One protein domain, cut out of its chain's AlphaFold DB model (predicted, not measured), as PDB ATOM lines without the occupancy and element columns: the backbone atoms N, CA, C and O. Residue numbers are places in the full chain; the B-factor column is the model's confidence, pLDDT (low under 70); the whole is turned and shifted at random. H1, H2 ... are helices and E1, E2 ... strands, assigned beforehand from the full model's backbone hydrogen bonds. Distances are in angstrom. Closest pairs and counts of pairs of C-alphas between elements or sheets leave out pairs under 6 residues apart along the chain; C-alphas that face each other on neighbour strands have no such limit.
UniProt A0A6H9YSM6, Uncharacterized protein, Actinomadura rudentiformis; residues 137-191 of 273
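What this domain is: This is residues 137 to 191 of the 273 residues of an uncharacterized protein of Actinomadura rudentiformis (UniProt A0A6H9YSM6). A small strand hairpin, E1 and E2, has E1 near the middle of the domain, packed by the first part of H1, residues 137 to 142. H1 and H2 lie side by side as a helical hairpin, while H3 packs crosswise on H1, so that H2 and H3 lie far from each other with H1 between them. The printed part has 55 residues, with three named helices and two named strands in the order H1, H2, E1, E2, H3; the sheet is antiparallel and the class is mostly helix. It is compact and rounded, with a radius of gyration of the C-alphas of 10.3 A and spans of 27 by 22 by 18 A.

Where its parts are: E1 is residues 168 to 171, 8.4 A long, and E2 is residues 176 to 178, 6.5 A. H1, residues 137 to 144, measures 10.3 A and begins at C-alpha 137 (61.572, 106.099, 310.483). H2, residues 149 to 161, is the longest helix at 18.3 A. H3, residues 184 to 190, measures 9.8 A and ends at C-alpha 190 (65.269, 100.258, 311.525).

How they stand to each other: E1 and E2 form an antiparallel hairpin at 148 degrees, with N 169 and O 177 2.9 A apart, within hydrogen-bond range. The closest C-alphas of H1 and E1, Ile 138 and Ala 169, are 4.2 A apart. H1 and H2, a hairpin, touch at Gly 142 and Ile 152, their closest C-alphas, 5.9 A apart, at a shallow tilt of 19 degrees, opposite ways; H2 does this with residues 152 to 156 alone. H1 and H3 touch, about perpendicular at 88 degrees; their closest C-alphas, Arg 140 and Leu 190, are 6.4 A apart. H2 and H3 are apart. In H1, H2 and H3 every O i to N i+4 pair is within hydrogen-bond range.

The domain as a whole: The C-alphas farthest apart, of Gln 161 and Glu 185, are 27.8 A apart. The printed part has no cut. No link is long. The mean pLDDT of the printed part is 85.3, and no printed residue is under 70.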
ATOM      1  N   TYR A 137      61.110 107.195 311.336       82.75
ATOM      2  CA  TYR A 137      61.572 106.099 310.483       82.75
ATOM      3  C   TYR A 137      62.037 106.569 309.096       82.75
ATOM      4  O   TYR A 137      63.004 105.997 308.596       82.75
ATOM      5  N   ILE A 138      61.467 107.642 308.517       88.50
ATOM      6  CA  ILE A 138      62.023 108.300 307.309       88.50
ATOM      7  C   ILE A 138      63.459 108.753 307.577       88.50
ATOM      8  O   ILE A 138      64.349 108.547 306.750       88.50
ATOM      9  N   VAL A 139      63.683 109.330 308.760       82.88
ATOM     10  CA  VAL A 139      64.996 109.749 309.258       82.88
ATOM     11  C   VAL A 139      65.977 108.576 309.286       82.88
ATOM     12  O   VAL A 139      66.946 108.581 308.523       82.88
ATOM     13  N   ARG A 140      65.693 107.536 310.083       80.38
ATOM     14  CA  ARG A 140      66.584 106.370 310.225       80.38
ATOM     15  C   ARG A 140      66.826 105.663 308.894       80.38
ATOM     16  O   ARG A 140      67.944 105.238 308.606       80.38
ATOM     17  N   TYR A 141      65.794 105.552 308.058       87.44
ATOM     18  CA  TYR A 141      65.925 104.947 306.739       87.44
ATOM     19  C   TYR A 141      66.828 105.784 305.826       87.44
ATOM     20  O   TYR A 141      67.705 105.242 305.153       87.44
ATOM     21  N   GLY A 142      66.674 107.108 305.839       87.44
ATOM     22  CA  GLY A 142      67.534 108.023 305.100       87.44
ATOM     23  C   GLY A 142      69.001 107.934 305.518       87.44
ATOM     24  O   GLY A 142      69.870 107.816 304.650       87.44
ATOM     25  N   GLU A 143      69.277 107.906 306.823       82.75
ATOM     26  CA  GLU A 143      70.621 107.695 307.382       82.75
ATOM     27  C   GLU A 143      71.213 106.352 306.926       82.75
ATOM     28  O   GLU A 143      72.308 106.311 306.360       82.75
ATOM     29  N   MET A 144      70.458 105.253 307.062       84.00
ATOM     30  CA  MET A 144      70.846 103.909 306.604       84.00
ATOM     31  C   MET A 144      71.153 103.828 305.101       84.00
ATOM     32  O   MET A 144      71.893 102.935 304.672       84.00
ATOM     33  N   ARG A 145      70.553 104.711 304.296       89.06
ATOM     34  CA  ARG A 145      70.750 104.817 302.842       89.06
ATOM     35  C   ARG A 145      71.795 105.872 302.455       89.06
ATOM     36  O   ARG A 145      72.011 106.071 301.259       89.06
ATOM     37  N   GLY A 146      72.431 106.538 303.423       87.62
ATOM     38  CA  GLY A 146      73.415 107.597 303.188       87.62
ATOM     39  C   GLY A 146      72.833 108.822 302.476       87.62
ATOM     40  O   GLY A 146      73.524 109.461 301.681       87.62
ATOM     41  N   TRP A 147      71.548 109.124 302.678       89.06
ATOM     42  CA  TRP A 147      70.913 110.287 302.060       89.06
ATOM     43  C   TRP A 147      71.384 111.591 302.719       89.06
ATOM     44  O   TRP A 147      71.523 111.650 303.939       89.06
ATOM     45  N   PRO A 148      71.603 112.665 301.939       84.88
ATOM     46  CA  PRO A 148      71.999 113.948 302.497       84.88
ATOM     47  C   PRO A 148      70.830 114.575 303.271       84.88
ATOM     48  O   PRO A 148      69.680 114.501 302.834       84.88
ATOM     49  N   THR A 149      71.127 115.254 304.382       77.56
ATOM     50  CA  THR A 149      70.148 115.878 305.294       77.56
ATOM     51  C   THR A 149      69.017 116.657 304.605       77.56
ATOM     52  O   THR A 149      67.864 116.441 304.984       77.56
ATOM     53  N   PRO A 150      69.259 117.482 303.560       81.75
ATOM     54  CA  PRO A 150      68.178 118.183 302.865       81.75
ATOM     55  C   PRO A 150      67.123 117.257 302.243       81.75
ATOM     56  O   PRO A 150      65.944 117.596 302.273       81.75
ATOM     57  N   LYS A 151      67.519 116.077 301.739       88.06
ATOM     58  CA  LYS A 151      66.598 115.085 301.159       88.06
ATOM     59  C   LYS A 151      65.733 114.424 302.233       88.06
ATOM     60  O   LYS A 151      64.557 114.168 302.004       88.06
ATOM     61  N   ILE A 152      66.308 114.138 303.400       86.25
ATOM     62  CA  ILE A 152      65.573 113.530 304.518       86.25
ATOM     63  C   ILE A 152      64.520 114.523 305.035       86.25
ATOM     64  O   ILE A 152      63.347 114.178 305.114       86.25
ATOM     65  N   ALA A 153      64.907 115.786 305.247       80.62
ATOM     66  CA  ALA A 153      63.985 116.861 305.626       80.62
ATOM     67  C   ALA A 153      62.932 117.186 304.541       80.62
ATOM     68  O   ALA A 153      61.826 117.627 304.842       80.62
ATOM     69  N   GLU A 154      63.242 117.002 303.255       87.44
ATOM     70  CA  GLU A 154      62.254 117.074 302.168       87.44
ATOM     71  C   GLU A 154      61.219 115.945 302.258       87.44
ATOM     72  O   GLU A 154      60.025 116.217 302.164       87.44
ATOM     73  N   LEU A 155      61.651 114.706 302.517       90.75
ATOM     74  CA  LEU A 155      60.744 113.567 302.676       90.75
ATOM     75  C   LEU A 155      59.878 113.677 303.936       90.75
ATOM     76  O   LEU A 155      58.682 113.427 303.844       90.75
ATOM     77  N   CYS A 156      60.426 114.110 305.073       86.38
ATOM     78  CA  CYS A 156      59.647 114.354 306.293       86.38
ATOM     79  C   CYS A 156      58.590 115.455 306.094       86.38
ATOM     80  O   CYS A 156      57.427 115.261 306.445       86.38
ATOM     81  N   ARG A 157      58.948 116.571 305.437       85.50
ATOM     82  CA  ARG A 157      57.979 117.618 305.061       85.50
ATOM     83  C   ARG A 157      56.915 117.109 304.092       85.50
ATOM     84  O   ARG A 157      55.749 117.455 304.258       85.50
ATOM     85  N   LYS A 158      57.284 116.288 303.101       90.81
ATOM     86  CA  LYS A 158      56.311 115.696 302.173       90.81
ATOM     87  C   LYS A 158      55.358 114.747 302.906       90.81
ATOM     88  O   LYS A 158      54.156 114.854 302.707       90.81
ATOM     89  N   ALA A 159      55.868 113.878 303.778       90.44
ATOM     90  CA  ALA A 159      55.049 112.968 304.578       90.44
ATOM     91  C   ALA A 159      54.034 113.738 305.435       90.44
ATOM     92  O   ALA A 159      52.856 113.392 305.447       90.44
ATOM     93  N   HIS A 160      54.464 114.844 306.051       86.06
ATOM     94  CA  HIS A 160      53.585 115.729 306.813       86.06
ATOM     95  C   HIS A 160      52.499 116.384 305.943       86.06
ATOM     96  O   HIS A 160      51.326 116.388 306.309       86.06
ATOM     97  N   GLN A 161      52.873 116.909 304.771       88.00
ATOM     98  CA  GLN A 161      51.939 117.521 303.815       88.00
ATOM     99  C   GLN A 161      50.913 116.521 303.266       88.00
ATOM    100  O   GLN A 161      49.747 116.870 303.098       88.00
ATOM    101  N   ASP A 162      51.342 115.282 303.025       92.81
ATOM    102  CA  ASP A 162      50.497 114.174 302.577       92.81
ATOM    103  C   ASP A 162      49.658 113.556 303.719       92.81
ATOM    104  O   ASP A 162      48.834 112.683 303.456       92.81
ATOM    105  N   GLN A 163      49.864 113.981 304.975       91.00
ATOM    106  CA  GLN A 163      49.267 113.398 306.188       91.00
ATOM    107  C   GLN A 163      49.551 111.891 306.351       91.00
ATOM    108  O   GLN A 163      48.689 111.116 306.768       91.00
ATOM    109  N   ALA A 164      50.773 111.465 306.020       89.44
ATOM    110  CA  ALA A 164      51.198 110.073 306.135       89.44
ATOM    111  C   ALA A 164      51.175 109.575 307.605       89.44
ATOM    112  O   ALA A 164      51.337 110.390 308.523       89.44
ATOM    113  N   PRO A 165      51.035 108.259 307.864       86.81
ATOM    114  CA  PRO A 165      51.093 107.690 309.218       86.81
ATOM    115  C   PRO A 165      52.413 107.998 309.934       86.81
ATOM    116  O   PRO A 165      53.473 107.912 309.319       86.81
ATOM    117  N   ALA A 166      52.393 108.322 311.230       75.50
ATOM    118  CA  ALA A 166      53.595 108.751 311.966       75.50
ATOM    119  C   ALA A 166      54.743 107.713 311.976       75.50
ATOM    120  O   ALA A 166      55.911 108.074 312.119       75.50
ATOM    121  N   ASP A 167      54.436 106.430 311.776       82.88
ATOM    122  CA  ASP A 167      55.414 105.351 311.630       82.88
ATOM    123  C   ASP A 167      55.914 105.148 310.183       82.88
ATOM    124  O   ASP A 167      56.618 104.181 309.906       82.88
ATOM    125  N   THR A 168      55.610 106.061 309.254       90.62
ATOM    126  CA  THR A 168      56.125 106.048 307.872       90.62
ATOM    127  C   THR A 168      57.651 106.001 307.832       90.62
ATOM    128  O   THR A 168      58.330 106.776 308.509       90.62
ATOM    129  N   ALA A 169      58.195 105.108 306.998       86.88
ATOM    130  CA  ALA A 169      59.626 104.853 306.852       86.88
ATOM    131  C   ALA A 169      60.192 105.214 305.467       86.88
ATOM    132  O   ALA A 169      61.372 105.544 305.351       86.88
ATOM    133  N   MET A 170      59.388 105.134 304.405       87.50
ATOM    134  CA  MET A 170      59.863 105.307 303.028       87.50
ATOM    135  C   MET A 170      58.737 105.747 302.087       87.50
ATOM    136  O   MET A 170      57.590 105.360 302.272       87.50
ATOM    137  N   TRP A 171      59.096 106.506 301.050       85.50
ATOM    138  CA  TRP A 171      58.299 106.683 299.831       85.50
ATOM    139  C   TRP A 171      58.930 105.848 298.715       85.50
ATOM    140  O   TRP A 171      60.131 105.998 298.461       85.50
ATOM    141  N   ASP A 172      58.159 104.985 298.053       83.31
ATOM    142  CA  ASP A 172      58.669 104.125 296.970       83.31
ATOM    143  C   ASP A 172      58.648 104.804 295.581       83.31
ATOM    144  O   ASP A 172      59.336 104.374 294.653       83.31
ATOM    145  N   GLY A 173      57.916 105.916 295.461       84.56
ATOM    146  CA  GLY A 173      57.615 106.609 294.206       84.56
ATOM    147  C   GLY A 173      56.113 106.839 294.007       84.56
ATOM    148  O   GLY A 173      55.731 107.793 293.328       84.56
ATOM    149  N   THR A 174      55.292 106.012 294.650       85.56
ATOM    150  CA  THR A 174      53.841 105.881 294.478       85.56
ATOM    151  C   THR A 174      53.071 105.957 295.792       85.56
ATOM    152  O   THR A 174      51.996 106.556 295.810       85.56
ATOM    153  N   GLU A 175      53.606 105.393 296.875       90.19
ATOM    154  CA  GLU A 175      52.960 105.353 298.190       90.19
ATOM    155  C   GLU A 175      53.964 105.444 299.356       90.19
ATOM    156  O   GLU A 175      55.181 105.283 299.198       90.19
ATOM    157  N   TRP A 176      53.436 105.756 300.543       91.06
ATOM    158  CA  TRP A 176      54.180 105.750 301.800       91.06
ATOM    159  C   TRP A 176      54.111 104.358 302.415       91.06
ATOM    160  O   TRP A 176      53.021 103.863 302.678       91.06
ATOM    161  N   TRP A 177      55.264 103.750 302.688       89.69
ATOM    162  CA  TRP A 177      55.341 102.511 303.459       89.69
ATOM    163  C   TRP A 177      55.594 102.841 304.926       89.69
ATOM    164  O   TRP A 177      56.566 103.535 305.261       89.69
ATOM    165  N   THR A 178      54.756 102.304 305.808       90.31
ATOM    166  CA  THR A 178      55.035 102.287 307.244       90.31
ATOM    167  C   THR A 178      56.257 101.429 307.557       90.31
ATOM    168  O   THR A 178      56.688 100.566 306.784       90.31
ATOM    169  N   ALA A 179      56.842 101.647 308.729       84.25
ATOM    170  CA  ALA A 179      57.970 100.864 309.205       84.25
ATOM    171  C   ALA A 179      57.601  99.379 309.412       84.25
ATOM    172  O   ALA A 179      58.483  98.521 309.357       84.25
ATOM    173  N   SER A 180      56.311  99.067 309.597       80.62
ATOM    174  CA  SER A 180      55.787  97.697 309.707       80.62
ATOM    175  C   SER A 180      55.619  96.989 308.348       80.62
ATOM    176  O   SER A 180      55.891  95.786 308.254       80.62
ATOM    177  N   GLU A 181      55.253  97.737 307.300       85.38
ATOM    178  CA  GLU A 181      55.062  97.275 305.911       85.38
ATOM    179  C   GLU A 181      56.373  97.153 305.123       85.38
ATOM    180  O   GLU A 181      56.440  96.431 304.127       85.38
ATOM    181  N   ALA A 182      57.435  97.835 305.563       83.12
ATOM    182  CA  ALA A 182      58.733  97.776 304.903       83.12
ATOM    183  C   ALA A 182      59.279  96.324 304.792       83.12
ATOM    184  O   ALA A 182      59.024  95.485 305.661       83.12
ATOM    185  N   PRO A 183      60.090  96.007 303.762       84.06
ATOM    186  CA  PRO A 183      60.753  94.709 303.624       84.06
ATOM    187  C   PRO A 183      61.520  94.288 304.884       84.06
ATOM    188  O   PRO A 183      62.142  95.127 305.533       84.06
ATOM    189  N   LEU A 184      61.536  92.985 305.200       80.44
ATOM    190  CA  LEU A 184      62.076  92.449 306.462       80.44
ATOM    191  C   LEU A 184      63.474  92.988 306.821       80.44
ATOM    192  O   LEU A 184      63.656  93.479 307.930       80.44
ATOM    193  N   GLU A 185      64.415  92.983 305.867       84.06
ATOM    194  CA  GLU A 185      65.781  93.515 306.042       84.06
ATOM    195  C   GLU A 185      65.783  94.993 306.483       84.06
ATOM    196  O   GLU A 185      66.601  95.419 307.298       84.06
ATOM    197  N   ILE A 186      64.848  95.793 305.962       82.12
ATOM    198  CA  ILE A 186      64.704  97.206 306.317       82.12
ATOM    199  C   ILE A 186      64.123  97.332 307.730       82.12
ATOM    200  O   ILE A 186      64.655  98.112 308.517       82.12
ATOM    201  N   ARG A 187      63.104  96.538 308.092       85.06
ATOM    202  CA  ARG A 187      62.504  96.549 309.444       85.06
ATOM    203  C   ARG A 187      63.523  96.223 310.529       85.06
ATOM    204  O   ARG A 187      63.659  96.977 311.492       85.06
ATOM    205  N   GLU A 188      64.279  95.142 310.330       80.25
ATOM    206  CA  GLU A 188      65.330  94.694 311.249       80.25
ATOM    207  C   GLU A 188      66.378  95.790 311.469       80.25
ATOM    208  O   GLU A 188      66.741  96.089 312.608       80.25
ATOM    209  N   ARG A 189      66.814  96.453 310.390       77.94
ATOM    210  CA  ARG A 189      67.798  97.544 310.451       77.94
ATOM    211  C   ARG A 189      67.245  98.844 311.042       77.94
ATOM    212  O   ARG A 189      67.997  99.561 311.695       77.94
ATOM    213  N   LEU A 190      65.954  99.132 310.872       77.31
ATOM    214  CA  LEU A 190      65.269 100.258 311.525       77.31
ATOM    215  C   LEU A 190      65.024 100.021 313.029       77.31
ATOM    216  O   LEU A 190      64.673 100.960 313.754       77.31
ATOM    217  N   GLY A 191      65.203  98.784 313.507       77.00
ATOM    218  CA  GLY A 191      64.875  98.367 314.871       77.00
ATOM    219  C   GLY A 191      63.372  98.206 315.115       77.00
ATOM    220  O   GLY A 191      62.952  98.116 316.274       77.00
TER     221      GLY A 191